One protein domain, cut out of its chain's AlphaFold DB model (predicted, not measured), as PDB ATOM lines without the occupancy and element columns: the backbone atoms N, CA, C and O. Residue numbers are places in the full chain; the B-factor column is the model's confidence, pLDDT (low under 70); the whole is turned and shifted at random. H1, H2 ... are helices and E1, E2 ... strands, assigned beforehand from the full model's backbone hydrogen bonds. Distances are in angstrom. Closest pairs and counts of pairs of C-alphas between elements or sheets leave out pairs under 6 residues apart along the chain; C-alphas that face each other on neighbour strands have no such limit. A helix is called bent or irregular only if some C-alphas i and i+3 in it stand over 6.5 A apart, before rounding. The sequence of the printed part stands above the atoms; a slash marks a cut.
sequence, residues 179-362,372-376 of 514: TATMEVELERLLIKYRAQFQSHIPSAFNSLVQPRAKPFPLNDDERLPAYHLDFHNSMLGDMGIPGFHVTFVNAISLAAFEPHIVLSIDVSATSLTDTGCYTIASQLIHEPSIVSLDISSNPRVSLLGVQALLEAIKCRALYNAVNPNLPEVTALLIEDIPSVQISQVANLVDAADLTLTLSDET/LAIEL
ATOM      1  N   THR A 179      23.613  62.529 257.285       74.12
ATOM      2  CA  THR A 179      24.962  62.719 257.832       74.12
ATOM      3  C   THR A 179      25.287  64.195 258.068       74.12
ATOM      4  O   THR A 179      25.677  64.560 259.167       74.12
ATOM      5  N   ALA A 180      25.014  65.069 257.095       77.25
ATOM      6  CA  ALA A 180      25.266  66.501 257.221       77.25
ATOM      7  C   ALA A 180      24.363  67.173 258.272       77.25
ATOM      8  O   ALA A 180      24.762  68.156 258.890       77.25
ATOM      9  N   THR A 181      23.145  66.666 258.505       79.75
ATOM     10  CA  THR A 181      22.308  67.153 259.614       79.75
ATOM     11  C   THR A 181      22.891  66.779 260.973       79.75
ATOM     12  O   THR A 181      22.916  67.633 261.855       79.75
ATOM     13  N   MET A 182      23.403  65.552 261.119       76.81
ATOM     14  CA  MET A 182      24.035  65.086 262.361       76.81
ATOM     15  C   MET A 182      25.356  65.820 262.630       76.81
ATOM     16  O   MET A 182      25.622  66.189 263.766       76.81
ATOM     17  N   GLU A 183      26.148  66.118 261.595       81.44
ATOM     18  CA  GLU A 183      27.366  66.937 261.714       81.44
ATOM     19  C   GLU A 183      27.063  68.352 262.232       81.44
ATOM     20  O   GLU A 183      27.721  68.831 263.153       81.44
ATOM     21  N   VAL A 184      26.027  69.011 261.699       82.75
ATOM     22  CA  VAL A 184      25.606  70.344 262.173       82.75
ATOM     23  C   VAL A 184      25.090  70.293 263.613       82.75
ATOM     24  O   VAL A 184      25.309  71.226 264.388       82.75
ATOM     25  N   GLU A 185      24.371  69.235 263.984       82.44
ATOM     26  CA  GLU A 185      23.895  69.041 265.354       82.44
ATOM     27  C   GLU A 185      25.052  68.814 266.330       82.44
ATOM     28  O   GLU A 185      25.111  69.465 267.373       82.44
ATOM     29  N   LEU A 186      26.014  67.979 265.946       82.06
ATOM     30  CA  LEU A 186      27.241  67.744 266.687       82.06
ATOM     31  C   LEU A 186      28.034  69.044 266.887       82.06
ATOM     32  O   LEU A 186      28.437  69.344 268.007       82.06
ATOM     33  N   GLU A 187      28.214  69.859 265.844       84.56
ATOM     34  CA  GLU A 187      28.875  71.166 265.970       84.56
ATOM     35  C   GLU A 187      28.162  72.073 266.980       84.56
ATOM     36  O   GLU A 187      28.809  72.699 267.824       84.56
ATOM     37  N   ARG A 188      26.825  72.127 266.946       85.88
ATOM     38  CA  ARG A 188      26.037  72.902 267.918       85.88
ATOM     39  C   ARG A 188      26.208  72.378 269.337       85.88
ATOM     40  O   ARG A 188      26.360  73.185 270.254       85.88
ATOM     41  N   LEU A 189      26.178  71.059 269.513       83.81
ATOM     42  CA  LEU A 189      26.340  70.413 270.810       83.81
ATOM     43  C   LEU A 189      27.733  70.696 271.386       83.81
ATOM     44  O   LEU A 189      27.836  71.113 272.533       83.81
ATOM     45  N   LEU A 190      28.789  70.595 270.575       85.06
ATOM     46  CA  LEU A 190      30.156  70.929 270.982       85.06
ATOM     47  C   LEU A 190      30.305  72.403 271.366       85.06
ATOM     48  O   LEU A 190      30.980  72.717 272.345       85.06
ATOM     49  N   ILE A 191      29.684  73.322 270.617       85.94
ATOM     50  CA  ILE A 191      29.684  74.754 270.955       85.94
ATOM     51  C   ILE A 191      28.973  74.984 272.292       85.94
ATOM     52  O   ILE A 191      29.492  75.720 273.132       85.94
ATOM     53  N   LYS A 192      27.813  74.349 272.505       88.12
ATOM     54  CA  LYS A 192      27.056  74.431 273.761       88.12
ATOM     55  C   LYS A 192      27.877  73.883 274.930       88.12
ATOM     56  O   LYS A 192      28.066  74.601 275.908       88.12
ATOM     57  N   TYR A 193      28.415  72.674 274.787       86.31
ATOM     58  CA  TYR A 193      29.255  72.020 275.786       86.31
ATOM     59  C   TYR A 193      30.449  72.904 276.160       86.31
ATOM     60  O   TYR A 193      30.695  73.173 277.333       86.31
ATOM     61  N   ARG A 194      31.157  73.451 275.163       85.00
ATOM     62  CA  ARG A 194      32.289  74.360 275.393       85.00
ATOM     63  C   ARG A 194      31.869  75.630 276.124       85.00
ATOM     64  O   ARG A 194      32.522  76.023 277.083       85.00
ATOM     65  N   ALA A 195      30.769  76.253 275.708       85.69
ATOM     66  CA  ALA A 195      30.261  77.454 276.365       85.69
ATOM     67  C   ALA A 195      29.878  77.208 277.835       85.69
ATOM     68  O   ALA A 195      29.983  78.128 278.642       85.69
ATOM     69  N   GLN A 196      29.439  75.993 278.171       86.12
ATOM     70  CA  GLN A 196      28.997  75.632 279.517       86.12
ATOM     71  C   GLN A 196      30.135  75.150 280.421       86.12
ATOM     72  O   GLN A 196      30.208  75.574 281.570       86.12
ATOM     73  N   PHE A 197      31.027  74.294 279.921       83.25
ATOM     74  CA  PHE A 197      31.955  73.542 280.772       83.25
ATOM     75  C   PHE A 197      33.429  73.902 280.560       83.25
ATOM     76  O   PHE A 197      34.243  73.677 281.452       83.25
ATOM     77  N   GLN A 198      33.802  74.520 279.433       78.38
ATOM     78  CA  GLN A 198      35.219  74.733 279.097       78.38
ATOM     79  C   GLN A 198      35.944  75.655 280.083       78.38
ATOM     80  O   GLN A 198      37.113  75.426 280.383       78.38
ATOM     81  N   SER A 199      35.272  76.680 280.617       78.94
ATOM     82  CA  SER A 199      35.865  77.585 281.614       78.94
ATOM     83  C   SER A 199      36.227  76.896 282.926       78.94
ATOM     84  O   SER A 199      36.972  77.462 283.722       78.94
ATOM     85  N   HIS A 200      35.685  75.703 283.162       79.19
ATOM     86  CA  HIS A 200      35.901  74.942 284.379       79.19
ATOM     87  C   HIS A 200      37.041  73.926 284.250       79.19
ATOM     88  O   HIS A 200      37.429  73.350 285.258       79.19
ATOM     89  N   ILE A 201      37.609  73.717 283.058       75.81
ATOM     90  CA  ILE A 201      38.675  72.731 282.862       75.81
ATOM     91  C   ILE A 201      40.032  73.356 283.227       75.81
ATOM     92  O   ILE A 201      40.380  74.418 282.693       75.81
ATOM     93  N   PRO A 202      40.832  72.724 284.107       72.50
ATOM     94  CA  PRO A 202      42.174  73.192 284.428       72.50
ATOM     95  C   PRO A 202      43.059  73.270 283.178       72.50
ATOM     96  O   PRO A 202      43.069  72.377 282.337       72.50
ATOM     97  N   SER A 203      43.850  74.337 283.061       62.62
ATOM     98  CA  SER A 203      44.719  74.579 281.897       62.62
ATOM     99  C   SER A 203      46.037  73.790 281.917       62.62
ATOM    100  O   SER A 203      46.782  73.840 280.941       62.62
ATOM    101  N   ALA A 204      46.340  73.067 283.000       56.59
ATOM    102  CA  ALA A 204      47.573  72.301 283.150       56.59
ATOM    103  C   ALA A 204      47.293  70.892 283.688       56.59
ATOM    104  O   ALA A 204      46.714  70.735 284.763       56.59
ATOM    105  N   PHE A 205      47.766  69.881 282.959       59.81
ATOM    106  CA  PHE A 205      47.680  68.468 283.318       59.81
ATOM    107  C   PHE A 205      49.032  67.968 283.828       59.81
ATOM    108  O   PHE A 205      49.890  67.592 283.040       59.81
ATOM    109  N   ASN A 206      49.218  67.928 285.145       53.78
ATOM    110  CA  ASN A 206      50.352  67.250 285.776       53.78
ATOM    111  C   ASN A 206      49.834  66.160 286.724       53.78
ATOM    112  O   ASN A 206      50.010  66.257 287.937       53.78
ATOM    113  N   SER A 207      49.148  65.146 286.190       56.75
ATOM    114  CA  SER A 207      48.836  63.943 286.970       56.75
ATOM    115  C   SER A 207      49.902  62.884 286.720       56.75
ATOM    116  O   SER A 207      50.127  62.480 285.581       56.75
ATOM    117  N   LEU A 208      50.567  62.451 287.792       60.47
ATOM    118  CA  LEU A 208      51.522  61.334 287.796       60.47
ATOM    119  C   LEU A 208      50.861  60.019 288.252       60.47
ATOM    120  O   LEU A 208      51.560  59.061 288.581       60.47
ATOM    121  N   VAL A 209      49.527  59.975 288.322       68.06
ATOM    122  CA  VAL A 209      48.788  58.789 288.768       68.06
ATOM    123  C   VAL A 209      48.880  57.705 287.696       68.06
ATOM    124  O   VAL A 209      48.589  57.947 286.527       68.06
ATOM    125  N   GLN A 210      49.299  56.506 288.097       68.38
ATOM    126  CA  GLN A 210      49.315  55.321 287.241       68.38
ATOM    127  C   GLN A 210      48.136  54.404 287.596       68.38
ATOM    128  O   GLN A 210      47.733  54.385 288.764       68.38
ATOM    129  N   PRO A 211      47.591  53.648 286.624       67.44
ATOM    130  CA  PRO A 211      46.582  52.634 286.913       67.44
ATOM    131  C   PRO A 211      47.137  51.605 287.909       67.44
ATOM    132  O   PRO A 211      48.319  51.251 287.862       67.44
ATOM    133  N   ARG A 212      46.289  51.144 288.834       63.72
ATOM    134  CA  ARG A 212      46.659  50.202 289.902       63.72
ATOM    135  C   ARG A 212      47.054  48.839 289.360       63.72
ATOM    136  O   ARG A 212      47.966  48.204 289.890       63.72
ATOM    137  N   ALA A 213      46.362  48.399 288.319       62.03
ATOM    138  CA  ALA A 213      46.596  47.123 287.676       62.03
ATOM    139  C   ALA A 213      47.189  47.306 286.279       62.03
ATOM    140  O   ALA A 213      46.934  48.297 285.591       62.03
ATOM    141  N   LYS A 214      47.980  46.318 285.843       63.66
ATOM    142  CA  LYS A 214      48.354  46.235 284.430       63.66
ATOM    143  C   LYS A 214      47.071  46.062 283.613       63.66
ATOM    144  O   LYS A 214      46.234  45.264 284.024       63.66
ATOM    145  N   PRO A 215      46.930  46.761 282.478       63.62
ATOM    146  CA  PRO A 215      45.761  46.608 281.629       63.62
ATOM    147  C   PRO A 215      45.617  45.134 281.240       63.62
ATOM    148  O   PRO A 215      46.536  44.544 280.666       63.62
ATOM    149  N   PHE A 216      44.488  44.528 281.602       57.81
ATOM    150  CA  PHE A 216      44.193  43.135 281.276       57.81
ATOM    151  C   PHE A 216      43.365  43.083 279.991       57.81
ATOM    152  O   PHE A 216      42.414  43.861 279.872       57.81
ATOM    153  N   PRO A 217      43.711  42.205 279.033       61.12
ATOM    154  CA  PRO A 217      42.915  42.036 277.831       61.12
ATOM    155  C   PRO A 217      41.568  41.393 278.184       61.12
ATOM    156  O   PRO A 217      41.515  40.350 278.836       61.12
ATOM    157  N   LEU A 218      40.483  42.008 277.731       62.41
ATOM    158  CA  LEU A 218      39.166  41.391 277.654       62.41
ATOM    159  C   LEU A 218      39.150  40.601 276.336       62.41
ATOM    160  O   LEU A 218      39.129  41.189 275.256       62.41
ATOM    161  N   ASN A 219      39.293  39.278 276.420       51.59
ATOM    162  CA  ASN A 219      39.336  38.401 275.247       51.59
ATOM    163  C   ASN A 219      37.976  38.399 274.528       51.59
ATOM    164  O   ASN A 219      37.012  37.897 275.095       51.59
ATOM    165  N   ASP A 220      37.931  38.896 273.288       55.31
ATOM    166  CA  ASP A 220      36.815  38.748 272.344       55.31
ATOM    167  C   ASP A 220      37.395  38.560 270.922       55.31
ATOM    168  O   ASP A 220      38.094  39.433 270.405       55.31
ATOM    169  N   ASP A 221      37.116  37.418 270.284       52.91
ATOM    170  CA  ASP A 221      37.867  36.876 269.130       52.91
ATOM    171  C   ASP A 221      37.629  37.541 267.750       52.91
ATOM    172  O   ASP A 221      38.161  37.070 266.748       52.91
ATOM    173  N   GLU A 222      36.909  38.663 267.646       53.41
ATOM    174  CA  GLU A 222      36.731  39.394 266.365       53.41
ATOM    175  C   GLU A 222      36.661  40.929 266.531       53.41
ATOM    176  O   GLU A 222      36.289  41.657 265.607       53.41
ATOM    177  N   ARG A 223      37.005  41.450 267.716       65.12
ATOM    178  CA  ARG A 223      36.848  42.868 268.084       65.12
ATOM    179  C   ARG A 223      38.197  43.542 268.342       65.12
ATOM    180  O   ARG A 223      39.228  42.887 268.472       65.12
ATOM    181  N   LEU A 224      38.195  44.878 268.384       70.19
ATOM    182  CA  LEU A 224      39.367  45.652 268.802       70.19
ATOM    183  C   LEU A 224      39.851  45.165 270.183       70.19
ATOM    184  O   LEU A 224      39.005  44.927 271.047       70.19
ATOM    185  N   PRO A 225      41.172  45.066 270.427       77.56
ATOM    186  CA  PRO A 225      41.713  44.692 271.728       77.56
ATOM    187  C   PRO A 225      41.130  45.563 272.839       77.56
ATOM    188  O   PRO A 225      41.306  46.784 272.833       77.56
ATOM    189  N   ALA A 226      40.435  44.936 273.781       80.06
ATOM    190  CA  ALA A 226      39.778  45.624 274.876       80.06
ATOM    191  C   ALA A 226      40.630  45.527 276.147       80.06
ATOM    192  O   ALA A 226      41.124  44.456 276.486       80.06
ATOM    193  N   TYR A 227      40.809  46.643 276.847       84.88
ATOM    194  CA  TYR A 227      41.558  46.714 278.097       84.88
ATOM    195  C   TYR A 227      40.737  47.394 279.180       84.88
ATOM    196  O   TYR A 227      39.967  48.318 278.915       84.88
ATOM    197  N   HIS A 228      40.959  46.964 280.417       86.44
ATOM    198  CA  HIS A 228      40.404  47.618 281.591       86.44
ATOM    199  C   HIS A 228      41.493  48.404 282.336       86.44
ATOM    200  O   HIS A 228      42.556  47.855 282.648       86.44
ATOM    201  N   LEU A 229      41.244  49.690 282.583       89.12
ATOM    202  CA  LEU A 229      42.109  50.584 283.350       89.12
ATOM    203  C   LEU A 229      41.484  50.840 284.721       89.12
ATOM    204  O   LEU A 229      40.506  51.575 284.831       89.12
ATOM    205  N   ASP A 230      42.091  50.254 285.749       89.75
ATOM    206  CA  ASP A 230      41.652  50.379 287.137       89.75
ATOM    207  C   ASP A 230      42.394  51.531 287.839       89.75
ATOM    208  O   ASP A 230      43.609  51.465 288.071       89.75
ATOM    209  N   PHE A 231      41.657  52.588 288.176       89.94
ATOM    210  CA  PHE A 231      42.105  53.699 289.014       89.94
ATOM    211  C   PHE A 231      41.392  53.729 290.370       89.94
ATOM    212  O   PHE A 231      41.510  54.729 291.080       89.94
ATOM    213  N   HIS A 232      40.694  52.668 290.773       89.50
ATOM    214  CA  HIS A 232      39.911  52.621 291.999       89.50
ATOM    215  C   HIS A 232      40.732  53.040 293.229       89.50
ATOM    216  O   HIS A 232      41.864  52.581 293.441       89.50
ATOM    217  N   ASN A 233      40.175  53.913 294.073       86.94
ATOM    218  CA  ASN A 233      40.848  54.496 295.247       86.94
ATOM    219  C   ASN A 233      42.145  55.284 294.949       86.94
ATOM    220  O   ASN A 233      42.948  55.530 295.857       86.94
ATOM    221  N   SER A 234      42.403  55.673 293.698       87.38
ATOM    222  CA  SER A 234      43.524  56.558 293.362       87.38
ATOM    223  C   SER A 234      43.164  58.034 293.568       87.38
ATOM    224  O   SER A 234      42.011  58.431 293.477       87.38
ATOM    225  N   MET A 235      44.149  58.889 293.846       84.56
ATOM    226  CA  MET A 235      43.912  60.327 294.041       84.56
ATOM    227  C   MET A 235      43.919  61.063 292.697       84.56
ATOM    228  O   MET A 235      44.881  61.757 292.370       84.56
ATOM    229  N   LEU A 236      42.862  60.877 291.905       84.19
ATOM    230  CA  LEU A 236      42.725  61.476 290.572       84.19
ATOM    231  C   LEU A 236      42.329  62.960 290.664       84.19
ATOM    232  O   LEU A 236      42.891  63.809 289.967       84.19
ATOM    233  N   GLY A 237      41.390  63.275 291.566       85.12
ATOM    234  CA  GLY A 237      40.894  64.633 291.792       85.12
ATOM    235  C   GLY A 237      40.351  65.280 290.514       85.12
ATOM    236  O   GLY A 237      39.533  64.700 289.809       85.12
ATOM    237  N   ASP A 238      40.832  66.483 290.198       86.69
ATOM    238  CA  ASP A 238      40.325  67.297 289.080       86.69
ATOM    239  C   ASP A 238      41.054  67.032 287.749       86.69
ATOM    240  O   ASP A 238      40.756  67.647 286.722       86.69
ATOM    241  N   MET A 239      42.035  66.127 287.763       79.75
ATOM    242  CA  MET A 239      43.034  65.996 286.701       79.75
ATOM    243  C   MET A 239      42.596  65.116 285.524       79.75
ATOM    244  O   MET A 239      43.330  65.016 284.542       79.75
ATOM    245  N   GLY A 240      41.419  64.493 285.613       85.38
ATOM    246  CA  GLY A 240      40.918  63.548 284.616       85.38
ATOM    247  C   GLY A 240      41.745  62.268 284.516       85.38
ATOM    248  O   GLY A 240      42.603  61.993 285.354       85.38
ATOM    249  N   ILE A 241      41.473  61.469 283.485       88.38
ATOM    250  CA  ILE A 241      42.110  60.169 283.273       88.38
ATOM    251  C   ILE A 241      43.573  60.386 282.834       88.38
ATOM    252  O   ILE A 241      43.818  61.038 281.811       88.38
ATOM    253  N   PRO A 242      44.563  59.852 283.570       84.12
ATOM    254  CA  PRO A 242      45.972  59.954 283.214       84.12
ATOM    255  C   PRO A 242      46.273  59.356 281.837       84.12
ATOM    256  O   PRO A 242      45.726  58.325 281.458       84.12
ATOM    257  N   GLY A 243      47.179  59.992 281.091       78.00
ATOM    258  CA  GLY A 243      47.593  59.537 279.758       78.00
ATOM    259  C   GLY A 243      46.718  60.033 278.602       78.00
ATOM    260  O   GLY A 243      47.169  59.990 277.462       78.00
ATOM    261  N   PHE A 244      45.536  60.590 278.882       77.06
ATOM    262  CA  PHE A 244      44.667  61.198 277.871       77.06
ATOM    263  C   PHE A 244      44.813  62.715 277.899       77.06
ATOM    264  O   PHE A 244      44.237  63.406 278.741       77.06
ATOM    265  N   HIS A 245      45.618  63.252 276.987       70.25
ATOM    266  CA  HIS A 245      45.805  64.693 276.889       70.25
ATOM    267  C   HIS A 245      44.806  65.296 275.899       70.25
ATOM    268  O   HIS A 245      44.889  65.061 274.694       70.25
ATOM    269  N   VAL A 246      43.919  66.166 276.380       66.38
ATOM    270  CA  VAL A 246      42.996  66.894 275.504       66.38
ATOM    271  C   VAL A 246      43.714  68.095 274.897       66.38
ATOM    272  O   VAL A 246      43.850  69.148 275.518       66.38
ATOM    273  N   THR A 247      44.179  67.975 273.655       62.81
ATOM    274  CA  THR A 247      44.433  69.174 272.846       62.81
ATOM    275  C   THR A 247      43.088  69.695 272.362       62.81
ATOM    276  O   THR A 247      42.445  69.052 271.537       62.81
ATOM    277  N   PHE A 248      42.639  70.840 272.876       62.03
ATOM    278  CA  PHE A 248      41.381  71.451 272.445       62.03
ATOM    279  C   PHE A 248      41.466  71.862 270.972       62.03
ATOM    280  O   PHE A 248      41.979  72.929 270.633       62.03
ATOM    281  N   VAL A 249      40.965  71.007 270.083       59.09
ATOM    282  CA  VAL A 249      40.896  71.305 268.652       59.09
ATOM    283  C   VAL A 249      39.529  71.902 268.343       59.09
ATOM    284  O   VAL A 249      38.493  71.302 268.627       59.09
ATOM    285  N   ASN A 250      39.508  73.096 267.748       53.50
ATOM    286  CA  ASN A 250      38.262  73.813 267.458       53.50
ATOM    287  C   ASN A 250      37.337  73.061 266.490       53.50
ATOM    288  O   ASN A 250      36.125  73.248 266.570       53.50
ATOM    289  N   ALA A 251      37.893  72.181 265.657       57.91
ATOM    290  CA  ALA A 251      37.168  71.307 264.748       57.91
ATOM    291  C   ALA A 251      37.574  69.851 265.000       57.91
ATOM    292  O   ALA A 251      38.762  69.544 265.105       57.91
ATOM    293  N   ILE A 252      36.588  68.965 265.104       60.12
ATOM    294  CA  ILE A 252      36.812  67.536 265.310       60.12
ATOM    295  C   ILE A 252      36.709  66.869 263.938       60.12
ATOM    296  O   ILE A 252      35.632  66.791 263.355       60.12
ATOM    297  N   SER A 253      37.853  66.457 263.383       61.34
ATOM    298  CA  SER A 253      37.890  65.743 262.103       61.34
ATOM    299  C   SER A 253      37.462  64.297 262.326       61.34
ATOM    300  O   SER A 253      38.249  63.488 262.807       61.34
ATOM    301  N   LEU A 254      36.222  63.974 261.966       57.62
ATOM    302  CA  LEU A 254      35.632  62.634 262.091       57.62
ATOM    303  C   LEU A 254      36.483  61.526 261.452       57.62
ATOM    304  O   LEU A 254      36.497  60.401 261.938       57.62
ATOM    305  N   ALA A 255      37.222  61.862 260.389       52.72
ATOM    306  CA  ALA A 255      38.097  60.943 259.667       52.72
ATOM    307  C   ALA A 255      39.392  60.581 260.423       52.72
ATOM    308  O   ALA A 255      40.101  59.680 259.996       52.72
ATOM    309  N   ALA A 256      39.722  61.281 261.514       56.81
ATOM    310  CA  ALA A 256      40.935  61.039 262.301       56.81
ATOM    311  C   ALA A 256      40.716  60.093 263.496       56.81
ATOM    312  O   ALA A 256      41.664  59.804 264.225       56.81
ATOM    313  N   PHE A 257      39.483  59.626 263.714       68.12
ATOM    314  CA  PHE A 257      39.128  58.764 264.835       68.12
ATOM    315  C   PHE A 257      38.983  57.328 264.351       68.12
ATOM    316  O   PHE A 257      37.903  56.896 263.966       68.12
ATOM    317  N   GLU A 258      40.078  56.583 264.367       70.56
ATOM    318  CA  GLU A 258      40.029  55.132 264.224       70.56
ATOM    319  C   GLU A 258      40.674  54.533 265.477       70.56
ATOM    320  O   GLU A 258      41.899  54.577 265.624       70.56
ATOM    321  N   PRO A 259      39.875  54.082 266.458       76.69
ATOM    322  CA  PRO A 259      40.433  53.450 267.638       76.69
ATOM    323  C   PRO A 259      41.024  52.097 267.251       76.69
ATOM    324  O   PRO A 259      40.405  51.302 266.553       76.69
ATOM    325  N   HIS A 260      42.231  51.831 267.739       77.44
ATOM    326  CA  HIS A 260      42.889  50.531 267.591       77.44
ATOM    327  C   HIS A 260      42.778  49.676 268.859       77.44
ATOM    328  O   HIS A 260      43.248  48.541 268.876       77.44
ATOM    329  N   ILE A 261      42.182  50.232 269.916       83.12
ATOM    330  CA  ILE A 261      41.923  49.588 271.202       83.12
ATOM    331  C   ILE A 261      40.593  50.096 271.758       83.12
ATOM    332  O   ILE A 261      40.141  51.187 271.409       83.12
ATOM    333  N   VAL A 262      40.005  49.320 272.655       85.31
ATOM    334  CA  VAL A 262      38.803  49.673 273.409       85.31
ATOM    335  C   VAL A 262      39.147  49.700 274.895       85.31
ATOM    336  O   VAL A 262      39.926  48.878 275.370       85.31
ATOM    337  N   LEU A 263      38.602  50.663 275.632       88.31
ATOM    338  CA  LEU A 263      38.937  50.925 277.025       88.31
ATOM    339  C   LEU A 263      37.680  50.986 277.893       88.31
ATOM    340  O   LEU A 263      36.774  51.785 277.644       88.31
ATOM    341  N   SER A 264      37.677  50.172 278.943       88.94
ATOM    342  CA  SER A 264      36.817  50.333 280.112       88.94
ATOM    343  C   SER A 264      37.646  50.962 281.225       88.94
ATOM    344  O   SER A 264      38.775  50.534 281.471       88.94
ATOM    345  N   ILE A 265      37.127  52.012 281.848       91.25
ATOM    346  CA  ILE A 265      37.875  52.821 282.805       91.25
ATOM    347  C   ILE A 265      37.106  52.874 284.117       91.25
ATOM    348  O   ILE A 265      35.987  53.380 284.157       91.25
ATOM    349  N   ASP A 266      37.740  52.403 285.184       91.81
ATOM    350  CA  ASP A 266      37.235  52.530 286.545       91.81
ATOM    351  C   ASP A 266      37.921  53.710 287.242       91.81
ATOM    352  O   ASP A 266      39.124  53.676 287.501       91.81
ATOM    353  N   VAL A 267      37.161  54.772 287.523       93.00
ATOM    354  CA  VAL A 267      37.576  55.923 288.345       93.00
ATOM    355  C   VAL A 267      36.731  56.037 289.616       93.00
ATOM    356  O   VAL A 267      36.568  57.127 290.183       93.00
ATOM    357  N   SER A 268      36.209  54.919 290.107       91.94
ATOM    358  CA  SER A 268      35.421  54.882 291.329       91.94
ATOM    359  C   SER A 268      36.271  55.176 292.574       91.94
ATOM    360  O   SER A 268      37.457  54.844 292.664       91.94
ATOM    361  N   ALA A 269      35.675  55.855 293.556       91.56
ATOM    362  CA  ALA A 269      36.342  56.257 294.801       91.56
ATOM    363  C   ALA A 269      37.658  57.049 294.609       91.56
ATOM    364  O   ALA A 269      38.575  56.968 295.427       91.56
ATOM    365  N   THR A 270      37.766  57.859 293.550       91.19
ATOM    366  CA  THR A 270      39.002  58.587 293.205       91.19
ATOM    367  C   THR A 270      39.086  60.029 293.712       91.19
ATOM    368  O   THR A 270      39.954  60.813 293.309       91.19
ATOM    369  N   SER A 271      38.180  60.404 294.620       91.50
ATOM    370  CA  SER A 271      37.975  61.798 295.041       91.50
ATOM    371  C   SER A 271      37.658  62.735 293.867       91.50
ATOM    372  O   SER A 271      38.004  63.919 293.913       91.50
ATOM    373  N   LEU A 272      37.002  62.206 292.830       92.62
ATOM    374  CA  LEU A 272      36.560  62.961 291.664       92.62
ATOM    375  C   LEU A 272      35.602  64.081 292.097       92.62
ATOM    376  O   LEU A 272      34.750  63.890 292.967       92.62
ATOM    377  N   THR A 273      35.751  65.257 291.492       93.31
ATOM    378  CA  THR A 273      34.837  66.397 291.663       93.31
ATOM    379  C   THR A 273      34.141  66.720 290.342       93.31
ATOM    380  O   THR A 273      34.480  66.151 289.302       93.31
ATOM    381  N   ASP A 274      33.215  67.680 290.346       93.25
ATOM    382  CA  ASP A 274      32.619  68.209 289.110       93.25
ATOM    383  C   ASP A 274      33.671  68.712 288.115       93.25
ATOM    384  O   ASP A 274      33.570  68.444 286.920       93.25
ATOM    385  N   THR A 275      34.726  69.372 288.605       91.31
ATOM    386  CA  THR A 275      35.855  69.824 287.781       91.31
ATOM    387  C   THR A 275      36.527  68.643 287.083       91.31
ATOM    388  O   THR A 275      36.774  68.688 285.879       91.31
ATOM    389  N   GLY A 276      36.770  67.559 287.824       91.38
ATOM    390  CA  GLY A 276      37.291  66.314 287.264       91.38
ATOM    391  C   GLY A 276      36.340  65.695 286.240       91.38
ATOM    392  O   GLY A 276      36.789  65.260 285.183       91.38
ATOM    393  N   CYS A 277      35.028  65.734 286.483       93.12
ATOM    394  CA  CYS A 277      34.025  65.269 285.523       93.12
ATOM    395  C   CYS A 277      34.055  66.076 284.218       93.12
ATOM    396  O   CYS A 277      33.941  65.485 283.150       93.12
ATOM    397  N   TYR A 278      34.267  67.395 284.264       91.94
ATOM    398  CA  TYR A 278      34.410  68.224 283.055       91.94
ATOM    399  C   TYR A 278      35.642  67.837 282.243       91.94
ATOM    400  O   TYR A 278      35.590  67.739 281.013       91.94
ATOM    401  N   THR A 279      36.741  67.576 282.943       89.75
ATOM    402  CA  THR A 279      37.981  67.096 282.349       89.75
ATOM    403  C   THR A 279      37.781  65.740 281.667       89.75
ATOM    404  O   THR A 279      38.117  65.592 280.492       89.75
ATOM    405  N   ILE A 280      37.173  64.774 282.365       92.25
ATOM    406  CA  ILE A 280      36.872  63.440 281.825       92.25
ATOM    407  C   ILE A 280      35.887  63.533 280.659       92.25
ATOM    408  O   ILE A 280      36.108  62.913 279.627       92.25
ATOM    409  N   ALA A 281      34.845  64.355 280.763       91.19
ATOM    410  CA  ALA A 281      33.890  64.597 279.686       91.19
ATOM    411  C   ALA A 281      34.581  65.124 278.416       91.19
ATOM    412  O   ALA A 281      34.288  64.679 277.307       91.19
ATOM    413  N   SER A 282      35.561  66.017 278.563       88.44
ATOM    414  CA  SER A 282      36.358  66.488 277.426       88.44
ATOM    415  C   SER A 282      37.268  65.399 276.858       88.44
ATOM    416  O   SER A 282      37.391  65.295 275.640       88.44
ATOM    417  N   GLN A 283      37.866  64.562 277.708       88.75
ATOM    418  CA  GLN A 283      38.628  63.392 277.261       88.75
ATOM    419  C   GLN A 283      37.732  62.421 276.487       88.75
ATOM    420  O   GLN A 283      38.090  62.044 275.381       88.75
ATOM    421  N   LEU A 284      36.533  62.114 276.989       88.50
ATOM    422  CA  LEU A 284      35.553  61.256 276.316       88.50
ATOM    423  C   LEU A 284      35.198  61.765 274.917       88.50
ATOM    424  O   LEU A 284      35.148  60.975 273.984       88.50
ATOM    425  N   ILE A 285      34.977  63.073 274.746       86.94
ATOM    426  CA  ILE A 285      34.667  63.674 273.434       86.94
ATOM    427  C   ILE A 285      35.812  63.464 272.434       86.94
ATOM    428  O   ILE A 285      35.562  63.272 271.243       86.94
ATOM    429  N   HIS A 286      37.057  63.521 272.906       84.06
ATOM    430  CA  HIS A 286      38.255  63.495 272.072       84.06
ATOM    431  C   HIS A 286      38.917  62.114 271.956       84.06
ATOM    432  O   HIS A 286      39.773  61.946 271.094       84.06
ATOM    433  N   GLU A 287      38.525  61.129 272.763       85.94
ATOM    434  CA  GLU A 287      39.163  59.811 272.813       85.94
ATOM    435  C   GLU A 287      38.162  58.701 272.502       85.94
ATOM    436  O   GLU A 287      37.411  58.257 273.376       85.94
ATOM    437  N   PRO A 288      38.135  58.210 271.249       83.44
ATOM    438  CA  PRO A 288      37.108  57.290 270.806       83.44
ATOM    439  C   PRO A 288      37.272  55.880 271.358       83.44
ATOM    440  O   PRO A 288      36.367  55.070 271.208       83.44
ATOM    441  N   SER A 289      38.417  55.586 271.964       86.50
ATOM    442  CA  SER A 289      38.731  54.280 272.531       86.50
ATOM    443  C   SER A 289      37.948  54.005 273.817       86.50
ATOM    444  O   SER A 289      37.786  52.848 274.182       86.50
ATOM    445  N   ILE A 290      37.467  55.038 274.520       88.12
ATOM    446  CA  ILE A 290      36.754  54.879 275.793       88.12
ATOM    447  C   ILE A 290      35.293  54.515 275.513       88.12
ATOM    448  O   ILE A 290      34.566  55.286 274.880       88.12
ATOM    449  N   VAL A 291      34.873  53.343 275.993       86.69
ATOM    450  CA  VAL A 291      33.512  52.809 275.789       86.69
ATOM    451  C   VAL A 291      32.743  52.617 277.091       86.69
ATOM    452  O   VAL A 291      31.522  52.608 277.080       86.69
ATOM    453  N   SER A 292      33.438  52.479 278.216       88.56
ATOM    454  CA  SER A 292      32.823  52.272 279.524       88.56
ATOM    455  C   SER A 292      33.557  53.109 280.561       88.56
ATOM    456  O   SER A 292      34.791  53.155 280.562       88.56
ATOM    457  N   LEU A 293      32.790  53.781 281.416       92.25
ATOM    458  CA  LEU A 293      33.304  54.623 282.487       92.25
ATOM    459  C   LEU A 293      32.536  54.353 283.781       92.25
ATOM    460  O   LEU A 293      31.313  54.479 283.806       92.25
ATOM    461  N   ASP A 294      33.256  54.046 284.854       91.94
ATOM    462  CA  ASP A 294      32.705  53.948 286.205       91.94
ATOM    463  C   ASP A 294      33.148  55.145 287.052       91.94
ATOM    464  O   ASP A 294      34.342  55.348 287.273       91.94
ATOM    465  N   ILE A 295      32.187  55.954 287.511       93.00
ATOM    466  CA  ILE A 295      32.422  57.113 288.387       93.00
ATOM    467  C   ILE A 295      31.885  56.909 289.807       93.00
ATOM    468  O   ILE A 295      31.776  57.876 290.569       93.00
ATOM    469  N   SER A 296      31.543  55.680 290.174       91.00
ATOM    470  CA  SER A 296      30.849  55.363 291.418       91.00
ATOM    471  C   SER A 296      31.654  55.738 292.664       91.00
ATOM    472  O   SER A 296      32.869  55.942 292.627       91.00
ATOM    473  N   SER A 297      30.988  55.855 293.812       91.75
ATOM    474  CA  SER A 297      31.638  56.153 295.098       91.75
ATOM    475  C   SER A 297      32.459  57.457 295.116       91.75
ATOM    476  O   SER A 297      33.429  57.584 295.867       91.75
ATOM    477  N   ASN A 298      32.097  58.458 294.305       93.06
ATOM    478  CA  ASN A 298      32.740  59.776 294.303       93.06
ATOM    479  C   ASN A 298      31.826  60.844 294.937       93.06
ATOM    480  O   ASN A 298      31.083  61.528 294.233       93.06
ATOM    481  N   PRO A 299      31.893  61.069 296.264       89.88
ATOM    482  CA  PRO A 299      30.904  61.877 296.988       89.88
ATOM    483  C   PRO A 299      30.971  63.383 296.717       89.88
ATOM    484  O   PRO A 299      30.116  64.131 297.180       89.88
ATOM    485  N   ARG A 300      32.009  63.851 296.016       92.25
ATOM    486  CA  ARG A 300      32.185  65.264 295.650       92.25
ATOM    487  C   ARG A 300      31.661  65.588 294.252       92.25
ATOM    488  O   ARG A 300      31.723  66.749 293.853       92.25
ATOM    489  N   VAL A 301      31.172  64.589 293.521       93.62
ATOM    490  CA  VAL A 301      30.491  64.783 292.241       93.62
ATOM    491  C   VAL A 301      29.050  65.186 292.520       93.62
ATOM    492  O   VAL A 301      28.343  64.537 293.286       93.62
ATOM    493  N   SER A 302      28.605  66.277 291.921       93.19
ATOM    494  CA  SER A 302      27.223  66.733 291.965       93.19
ATOM    495  C   SER A 302      26.498  66.406 290.660       93.19
ATOM    496  O   SER A 302      27.067  65.863 289.708       93.19
ATOM    497  N   LEU A 303      25.221  66.788 290.591       91.12
ATOM    498  CA  LEU A 303      24.427  66.677 289.372       91.12
ATOM    499  C   LEU A 303      25.076  67.403 288.175       91.12
ATOM    500  O   LEU A 303      24.905  66.969 287.040       91.12
ATOM    501  N   LEU A 304      25.845  68.474 288.410       91.56
ATOM    502  CA  LEU A 304      26.524  69.221 287.346       91.56
ATOM    503  C   LEU A 304      27.640  68.404 286.684       91.56
ATOM    504  O   LEU A 304      27.754  68.409 285.458       91.56
ATOM    505  N   GLY A 305      28.434  67.674 287.473       92.12
ATOM    506  CA  GLY A 305      29.454  66.769 286.947       92.12
ATOM    507  C   GLY A 305      28.837  65.651 286.106       92.12
ATOM    508  O   GLY A 305      29.290  65.395 284.989       92.12
ATOM    509  N   VAL A 306      27.740  65.058 286.591       91.25
ATOM    510  CA  VAL A 306      26.981  64.033 285.853       91.25
ATOM    511  C   VAL A 306      26.399  64.592 284.554       91.25
ATOM    512  O   VAL A 306      26.530  63.966 283.503       91.25
ATOM    513  N   GLN A 307      25.817  65.794 284.584       91.88
ATOM    514  CA  GLN A 307      25.291  66.455 283.390       91.88
ATOM    515  C   GLN A 307      26.370  66.620 282.312       91.88
ATOM    516  O   GLN A 307      26.115  66.340 281.142       91.88
ATOM    517  N   ALA A 308      27.578  67.047 282.687       91.44
ATOM    518  CA  ALA A 308      28.665  67.218 281.728       91.44
ATOM    519  C   ALA A 308      29.102  65.895 281.080       91.44
ATOM    520  O   ALA A 308      29.397  65.870 279.883       91.44
ATOM    521  N   LEU A 309      29.120  64.799 281.844       92.19
ATOM    522  CA  LEU A 309      29.419  63.463 281.321       92.19
ATOM    523  C   LEU A 309      28.327  62.983 280.357       92.19
ATOM    524  O   LEU A 309      28.647  62.488 279.279       92.19
ATOM    525  N   LEU A 310      27.050  63.202 280.681       89.69
ATOM    526  CA  LEU A 310      25.934  62.866 279.790       89.69
ATOM    527  C   LEU A 310      25.965  63.675 278.484       89.69
ATOM    528  O   LEU A 310      25.743  63.115 277.409       89.69
ATOM    529  N   GLU A 311      26.295  64.970 278.535       87.75
ATOM    530  CA  GLU A 311      26.469  65.769 277.314       87.75
ATOM    531  C   GLU A 311      27.638  65.260 276.452       87.75
ATOM    532  O   GLU A 311      27.519  65.205 275.226       87.75
ATOM    533  N   ALA A 312      28.741  64.825 277.068       88.31
ATOM    534  CA  ALA A 312      29.850  64.196 276.352       88.31
ATOM    535  C   ALA A 312      29.454  62.854 275.713       88.31
ATOM    536  O   ALA A 312      29.825  62.590 274.567       88.31
ATOM    537  N   ILE A 313      28.656  62.034 276.400       87.38
ATOM    538  CA  ILE A 313      28.111  60.791 275.839       87.38
ATOM    539  C   ILE A 313      27.192  61.088 274.655       87.38
ATOM    540  O   ILE A 313      27.301  60.428 273.624       87.38
ATOM    541  N   LYS A 314      26.358  62.131 274.729       84.75
ATOM    542  CA  LYS A 314      25.535  62.565 273.589       84.75
ATOM    543  C   LYS A 314      26.397  62.965 272.385       84.75
ATOM    544  O   LYS A 314      26.096  62.556 271.264       84.75
ATOM    545  N   CYS A 315      27.504  63.688 272.597       83.81
ATOM    546  CA  CYS A 315      28.479  63.958 271.529       83.81
ATOM    547  C   CYS A 315      28.992  62.648 270.909       83.81
ATOM    548  O   CYS A 315      29.079  62.534 269.688       83.81
ATOM    549  N   ARG A 316      29.304  61.646 271.738       83.31
ATOM    550  CA  ARG A 316      29.809  60.330 271.313       83.31
ATOM    551  C   ARG A 316      28.788  59.490 270.555       83.31
ATOM    552  O   ARG A 316      29.151  58.894 269.543       83.31
ATOM    553  N   ALA A 317      27.525  59.522 270.953       82.12
ATOM    554  CA  ALA A 317      26.442  58.900 270.201       82.12
ATOM    555  C   ALA A 317      26.291  59.539 268.808       82.12
ATOM    556  O   ALA A 317      26.204  58.835 267.803       82.12
ATOM    557  N   LEU A 318      26.359  60.874 268.719       80.38
ATOM    558  CA  LEU A 318      26.348  61.577 267.431       80.38
ATOM    559  C   LEU A 318      27.577  61.233 266.576       80.38
ATOM    560  O   LEU A 318      27.443  61.067 265.365       80.38
ATOM    561  N   TYR A 319      28.758  61.069 267.185       79.94
ATOM    562  CA  TYR A 319      29.957  60.610 266.478       79.94
ATOM    563  C   TYR A 319      29.765  59.239 265.834       79.94
ATOM    564  O   TYR A 319      30.056  59.089 264.647       79.94
ATOM    565  N   ASN A 320      29.253  58.268 266.589       81.38
ATOM    566  CA  ASN A 320      28.950  56.935 266.074       81.38
ATOM    567  C   ASN A 320      27.871  56.980 264.972       81.38
ATOM    568  O   ASN A 320      28.014  56.334 263.938       81.38
ATOM    569  N   ALA A 321      26.845  57.823 265.119       77.81
ATOM    570  CA  ALA A 321      25.810  57.977 264.097       77.81
ATOM    571  C   ALA A 321      26.338  58.565 262.772       77.81
ATOM    572  O   ALA A 321      25.799  58.262 261.705       77.81
ATOM    573  N   VAL A 322      27.377  59.410 262.820       78.12
ATOM    574  CA  VAL A 322      28.047  59.924 261.614       78.12
ATOM    575  C   VAL A 322      29.056  58.913 261.058       78.12
ATOM    576  O   VAL A 322      29.145  58.755 259.839       78.12
ATOM    577  N   ASN A 323      29.792  58.216 261.926       80.31
ATOM    578  CA  ASN A 323      30.756  57.182 261.561       80.31
ATOM    579  C   ASN A 323      30.485  55.878 262.341       80.31
ATOM    580  O   ASN A 323      30.975  55.734 263.465       80.31
ATOM    581  N   PRO A 324      29.782  54.900 261.738       79.00
ATOM    582  CA  PRO A 324      29.394  53.662 262.418       79.00
ATOM    583  C   PRO A 324      30.576  52.736 262.742       79.00
ATOM    584  O   PRO A 324      30.395  51.755 263.453       79.00
ATOM    585  N   ASN A 325      31.782  53.027 262.238       80.00
ATOM    586  CA  ASN A 325      32.990  52.269 262.574       80.00
ATOM    587  C   ASN A 325      33.556  52.647 263.952       80.00
ATOM    588  O   ASN A 325      34.456  51.975 264.453       80.00
ATOM    589  N   LEU A 326      33.076  53.738 264.556       79.50
ATOM    590  CA  LEU A 326      33.474  54.123 265.904       79.50
ATOM    591  C   LEU A 326      32.783  53.229 266.935       79.50
ATOM    592  O   LEU A 326      31.584  52.994 266.813       79.50
ATOM    593  N   PRO A 327      33.485  52.787 267.986       80.06
ATOM    594  CA  PRO A 327      32.871  52.031 269.057       80.06
ATOM    595  C   PRO A 327      31.904  52.930 269.832       80.06
ATOM    596  O   PRO A 327      32.168  54.115 270.072       80.06
ATOM    597  N   GLU A 328      30.769  52.346 270.192       78.69
ATOM    598  CA  GLU A 328      29.733  52.988 270.990       78.69
ATOM    599  C   GLU A 328      30.150  53.053 272.464       78.69
ATOM    600  O   GLU A 328      30.900  52.205 272.952       78.69
ATOM    601  N   VAL A 329      29.671  54.074 273.177       82.00
ATOM    602  CA  VAL A 329      29.803  54.128 274.637       82.00
ATOM    603  C   VAL A 329      28.729  53.220 275.229       82.00
ATOM    604  O   VAL A 329      27.548  53.533 275.146       82.00
ATOM    605  N   THR A 330      29.142  52.097 275.807       80.25
ATOM    606  CA  THR A 330      28.261  51.032 276.291       80.25
ATOM    607  C   THR A 330      27.747  51.274 277.709       80.25
ATOM    608  O   THR A 330      26.651  50.828 278.041       80.25
ATOM    609  N   ALA A 331      28.521  51.951 278.566       80.06
ATOM    610  CA  ALA A 331      28.155  52.103 279.976       80.06
ATOM    611  C   ALA A 331      28.710  53.375 280.631       80.06
ATOM    612  O   ALA A 331      29.875  53.734 280.434       80.06
ATOM    613  N   LEU A 332      27.883  53.992 281.481       86.88
ATOM    614  CA  LEU A 332      28.283  55.002 282.459       86.88
ATOM    615  C   LEU A 332      27.736  54.586 283.830       86.88
ATOM    616  O   LEU A 332      26.545  54.731 284.094       86.88
ATOM    617  N   LEU A 333      28.593  54.076 284.709       87.19
ATOM    618  CA  LEU A 333      28.174  53.622 286.035       87.19
ATOM    619  C   LEU A 333      28.217  54.790 287.028       87.19
ATOM    620  O   LEU A 333      29.231  55.483 287.133       87.19
ATOM    621  N   ILE A 334      27.094  55.031 287.716       84.94
ATOM    622  CA  ILE A 334      26.897  56.154 288.646       84.94
ATOM    623  C   ILE A 334      26.283  55.637 289.952       84.94
ATOM    624  O   ILE A 334      25.135  55.937 290.279       84.94
ATOM    625  N   GLU A 335      27.051  54.876 290.726       83.31
ATOM    626  CA  GLU A 335      26.580  54.313 291.994       83.31
ATOM    627  C   GLU A 335      27.138  55.067 293.211       83.31
ATOM    628  O   GLU A 335      28.230  55.638 293.184       83.31
ATOM    629  N   ASP A 336      26.374  55.076 294.305       80.69
ATOM    630  CA  ASP A 336      26.800  55.569 295.623       80.69
ATOM    631  C   ASP A 336      27.350  57.014 295.650       80.69
ATOM    632  O   ASP A 336      28.289  57.343 296.382       80.69
ATOM    633  N   ILE A 337      26.739  57.917 294.872       86.69
ATOM    634  CA  ILE A 337      27.022  59.360 294.918       86.69
ATOM    635  C   ILE A 337      25.906  60.071 295.708       86.69
ATOM    636  O   ILE A 337      24.845  60.351 295.153       86.69
ATOM    637  N   PRO A 338      26.108  60.413 296.997       81.75
ATOM    638  CA  PRO A 338      25.046  60.908 297.886       81.75
ATOM    639  C   PRO A 338      24.395  62.224 297.434       81.75
ATOM    640  O   PRO A 338      23.259  62.521 297.801       81.75
ATOM    641  N   SER A 339      25.109  63.034 296.656       84.19
ATOM    642  CA  SER A 339      24.655  64.314 296.099       84.19
ATOM    643  C   SER A 339      23.784  64.176 294.849       84.19
ATOM    644  O   SER A 339      23.238  65.182 294.391       84.19
ATOM    645  N   VAL A 340      23.661  62.977 294.277       86.56
ATOM    646  CA  VAL A 340      23.002  62.739 292.990       86.56
ATOM    647  C   VAL A 340      21.779  61.850 293.205       86.56
ATOM    648  O   VAL A 340      21.891  60.700 293.611       86.56
ATOM    649  N   GLN A 341      20.591  62.393 292.935       84.12
ATOM    650  CA  GLN A 341      19.332  61.646 293.030       84.12
ATOM    651  C   GLN A 341      18.988  60.976 291.701       84.12
ATOM    652  O   GLN A 341      19.150  61.589 290.642       84.12
ATOM    653  N   ILE A 342      18.404  59.774 291.751       79.19
ATOM    654  CA  ILE A 342      18.072  59.019 290.537       79.19
ATOM    655  C   ILE A 342      17.101  59.761 289.644       79.19
ATOM    656  O   ILE A 342      17.319  59.882 288.441       79.19
ATOM    657  N   SER A 343      16.041  60.292 290.244       80.31
ATOM    658  CA  SER A 343      15.016  61.044 289.526       80.31
ATOM    659  C   SER A 343      15.593  62.228 288.742       80.31
ATOM    660  O   SER A 343      15.150  62.516 287.633       80.31
ATOM    661  N   GLN A 344      16.615  62.898 289.281       84.88
ATOM    662  CA  GLN A 344      17.276  64.015 288.611       84.88
ATOM    663  C   GLN A 344      18.126  63.543 287.431       84.88
ATOM    664  O   GLN A 344      18.088  64.164 286.372       84.88
ATOM    665  N   VAL A 345      18.849  62.433 287.587       82.81
ATOM    666  CA  VAL A 345      19.647  61.849 286.503       82.81
ATOM    667  C   VAL A 345      18.754  61.308 285.389       82.81
ATOM    668  O   VAL A 345      19.041  61.561 284.226       82.81
ATOM    669  N   ALA A 346      17.634  60.660 285.723       80.62
ATOM    670  CA  ALA A 346      16.646  60.211 284.743       80.62
ATOM    671  C   ALA A 346      16.113  61.382 283.903       80.62
ATOM    672  O   ALA A 346      16.132  61.316 282.679       80.62
ATOM    673  N   ASN A 347      15.766  62.507 284.539       83.06
ATOM    674  CA  ASN A 347      15.348  63.716 283.821       83.06
ATOM    675  C   ASN A 347      16.448  64.271 282.899       83.06
ATOM    676  O   ASN A 347      16.148  64.779 281.819       83.06
ATOM    677  N   LEU A 348      17.718  64.212 283.316       81.62
ATOM    678  CA  LEU A 348      18.843  64.637 282.477       81.62
ATOM    679  C   LEU A 348      19.062  63.702 281.288       81.62
ATOM    680  O   LEU A 348      19.401  64.169 280.205       81.62
ATOM    681  N   VAL A 349      18.871  62.402 281.487       80.06
ATOM    682  CA  VAL A 349      19.014  61.369 280.455       80.06
ATOM    683  C   VAL A 349      17.897  61.490 279.423       80.06
ATOM    684  O   VAL A 349      18.187  61.541 278.227       80.06
ATOM    685  N   ASP A 350      16.658  61.689 279.876       76.56
ATOM    686  CA  ASP A 350      15.515  62.000 279.016       76.56
ATOM    687  C   ASP A 350      15.757  63.294 278.224       76.56
ATOM    688  O   ASP A 350      15.551  63.338 277.013       76.56
ATOM    689  N   ALA A 351      16.265  64.348 278.874       72.81
ATOM    690  CA  ALA A 351      16.614  65.604 278.203       72.81
ATOM    691  C   ALA A 351      17.793  65.465 277.219       72.81
ATOM    692  O   ALA A 351      17.945  66.280 276.302       72.81
ATOM    693  N   ALA A 352      18.648  64.460 277.413       66.44
ATOM    694  CA  ALA A 352      19.748  64.132 276.520       66.44
ATOM    695  C   ALA A 352      19.327  63.201 275.369       66.44
ATOM    696  O   ALA A 352      20.142  62.994 274.470       66.44
ATOM    697  N   ASP A 353      18.075  62.733 275.328       69.88
ATOM    698  CA  ASP A 353      17.573  61.720 274.387       69.88
ATOM    699  C   ASP A 353      18.368  60.398 274.451       69.88
ATOM    700  O   ASP A 353      18.588  59.735 273.437       69.88
ATOM    701  N   LEU A 354      18.850  60.033 275.642       69.06
ATOM    702  CA  LEU A 354      19.607  58.804 275.899       69.06
ATOM    703  C   LEU A 354      18.689  57.741 276.535       69.06
ATOM    704  O   LEU A 354      17.742  58.075 277.241       69.06
ATOM    705  N   THR A 355      18.944  56.451 276.291       58.16
ATOM    706  CA  THR A 355      18.115  55.350 276.819       58.16
ATOM    707  C   THR A 355      18.696  54.772 278.103       58.16
ATOM    708  O   THR A 355      19.698  54.072 278.080       58.16
ATOM    709  N   LEU A 356      18.047  55.025 279.238       53.72
ATOM    710  CA  LEU A 356      18.494  54.498 280.525       53.72
ATOM    711  C   LEU A 356      18.071  53.030 280.691       53.72
ATOM    712  O   LEU A 356      16.873  52.742 280.752       53.72
ATOM    713  N   THR A 357      19.021  52.103 280.811       49.84
ATOM    714  CA  THR A 357      18.750  50.745 281.299       49.84
ATOM    715  C   THR A 357      19.347  50.581 282.691       49.84
ATOM    716  O   THR A 357      20.562  50.642 282.868       49.84
ATOM    717  N   LEU A 358      18.468  50.412 283.682       50.81
ATOM    718  CA  LEU A 358      18.837  50.061 285.052       50.81
ATOM    719  C   LEU A 358      19.230  48.581 285.066       50.81
ATOM    720  O   LEU A 358      18.416  47.742 284.683       50.81
ATOM    721  N   SER A 359      20.463  48.263 285.463       45.47
ATOM    722  CA  SER A 359      20.894  46.868 285.592       45.47
ATOM    723  C   SER A 359      20.321  46.251 286.872       45.47
ATOM    724  O   SER A 359      20.469  46.807 287.958       45.47
ATOM    725  N   ASP A 360      19.662  45.098 286.736       39.31
ATOM    726  CA  ASP A 360      19.028  44.338 287.827       39.31
ATOM    727  C   ASP A 360      20.042  43.525 288.676       39.31
ATOM    728  O   ASP A 360      19.652  42.821 289.616       39.31
ATOM    729  N   GLU A 361      21.344  43.562 288.356       33.66
ATOM    730  CA  GLU A 361      22.345  42.645 288.931       33.66
ATOM    731  C   GLU A 361      22.986  43.108 290.255       33.66
ATOM    732  O   GLU A 361      23.571  42.284 290.968       33.66
ATOM    733  N   THR A 362      22.797  44.356 290.691       34.22
ATOM    734  CA  THR A 362      23.199  44.809 292.034       34.22
ATOM    735  C   THR A 362      22.018  44.713 293.006       34.22
ATOM    736  O   THR A 362      21.195  45.608 293.177       34.22
ATOM    737  N   LEU A 372      21.699  53.742 291.319       33.56
ATOM    738  CA  LEU A 372      21.571  53.950 289.863       33.56
ATOM    739  C   LEU A 372      22.728  53.293 289.085       33.56
ATOM    740  O   LEU A 372      23.855  53.769 289.123       33.56
ATOM    741  N   ALA A 373      22.439  52.270 288.285       31.30
ATOM    742  CA  ALA A 373      23.328  51.824 287.210       31.30
ATOM    743  C   ALA A 373      22.735  52.286 285.870       31.30
ATOM    744  O   ALA A 373      21.557  52.042 285.621       31.30
ATOM    745  N   ILE A 374      23.509  52.969 285.018       37.50
ATOM    746  CA  ILE A 374      23.081  53.347 283.661       37.50
ATOM    747  C   ILE A 374      23.871  52.503 282.659       37.50
ATOM    748  O   ILE A 374      24.983  52.853 282.259       37.50
ATOM    749  N   GLU A 375      23.288  51.391 282.222       35.97
ATOM    750  CA  GLU A 375      23.621  50.842 280.906       35.97
ATOM    751  C   GLU A 375      22.883  51.676 279.846       35.97
ATOM    752  O   GLU A 375      21.766  52.147 280.067       35.97
ATOM    753  N   LEU A 376      23.519  51.901 278.698       35.28
ATOM    754  CA  LEU A 376      22.904  52.549 277.543       35.28
ATOM    755  C   LEU A 376      22.776  51.480 276.457       35.28
ATOM    756  O   LEU A 376      23.724  51.222 275.723       35.28
TER     757      LEU A 376
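AT A GLANCE: This is residues 179 to 362 and 372 to 376 of the 514 residues of an uncharacterized protein of Aphanomyces euteiches (UniProt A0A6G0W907). A curled, twisted sheet of six strands forms a wall, with H2, H3 and H4 ranged beside it and H1 packed on H2 and H3 beyond them. H2 and H3 run side by side, H1 runs back the opposite way, and H4 sits by the end of the sheet where E5 and E6 lie. The 189 printed residues hold four named helices and six named strands in the order H1 E1 E2 E3 H2 E4 H3 E5 H4 E6, and under half of the residues, 91, are in them. The sheet is mixed, in the order E1 E2 E3 E4 E5 E6, and the class is mixed, helices and strands. The whole is compact, with a radius of gyration of the C-alphas of 15.7 A, and rounded, with spans of 42 by 40 by 38 A.

IN THESE COORDINATES: Begin with the sheet. Look for E1 at residues 216 to 218, 6.4 A long, and E2 at residues 226 to 230, 13.3 A. E3 is residues 262 to 266, 13.5 A; E4 is residues 290 to 294, 11.2 A. E5, residues 331 to 334, and E6, residues 372 to 375, each measure 9.7 A. Find C-alpha 179 at (24.962, 62.719, 257.832); from there H1 runs through residues 179 to 200, 31.2 A, to C-alpha 200 at (35.901, 74.942, 284.379). H1 has a kink of 39 degrees near residue 194 and is irregular, with C-alphas 196 and 199 7.4 A apart. H2 is residues 274 to 286, 18.6 A, and H3 is residues 303 to 322, 28.8 A. H4, residues 342 to 351, 14.1 A, ends at C-alpha 351, (16.614, 65.604, 278.203).

HOW THE PARTS SIT: Start at the edge strand E1, which forms an antiparallel hairpin with E2, where N 218 and O 226 are 2.8 A apart, within hydrogen-bond range. E2 and E3 are parallel, with N 229 to O 264 at 2.8 A. E3 and E4 are parallel, with N 265 to O 292 at 2.9 A, and so are E4 and E5, with N 333 to O 293 at 2.9 A. The other edge strand, E6, is antiparallel to E5, with N 332 to O 374 at 3.2 A. E3, H2, E4 and E4, H3, E5 are strand-helix-strand units, each two parallel neighbour strands with a helix between, and both crossovers are right-handed. H2, H3 and H4 are on the sheet but only graze it, with residues 280 to 284, 306 to 316 and 342 to 349; H1 is not on it. H1, H2 and H3 form a bundle, a group of three helices, and H3 is the hub, touching three helices. H3 touches H2 at a shallow tilt of 5 degrees, the same way; their closest C-alphas, of Asp 274 and Gly 305, are 4.1 A apart. H3 touches H1 at a shallow tilt of 24 degrees, opposite ways, closest at the C-alphas of Thr 179 and Val 322, 5.6 A. With residues 303 to 310 alone H3 touches H4, at a tilt of 36 degrees, only just steep; the C-alphas of Gln 307 and Leu 348 come closest, at 6.8 A. H1 and H4 are apart. Every O i to N i+4 pair is within hydrogen-bond range in H2, H3 and H4, and 16 of 18 are in H1.

THE WHOLE: The two C-alphas farthest apart, those of Ala 180 and Asn 233, are 42.8 A from each other. The links H1 to E1, 15 residues, and E2 to E3, 31 residues, are long. Residues 363 to 371, in the link from H4 to E6, are not printed; C-alphas 362 and 372 are 9.5 A apart across the cut. The mean pLDDT of the printed part is 77.4, and 49 residues are under 70: 203 to 223, 246 to 257, 352 to 362 and 372 to 376.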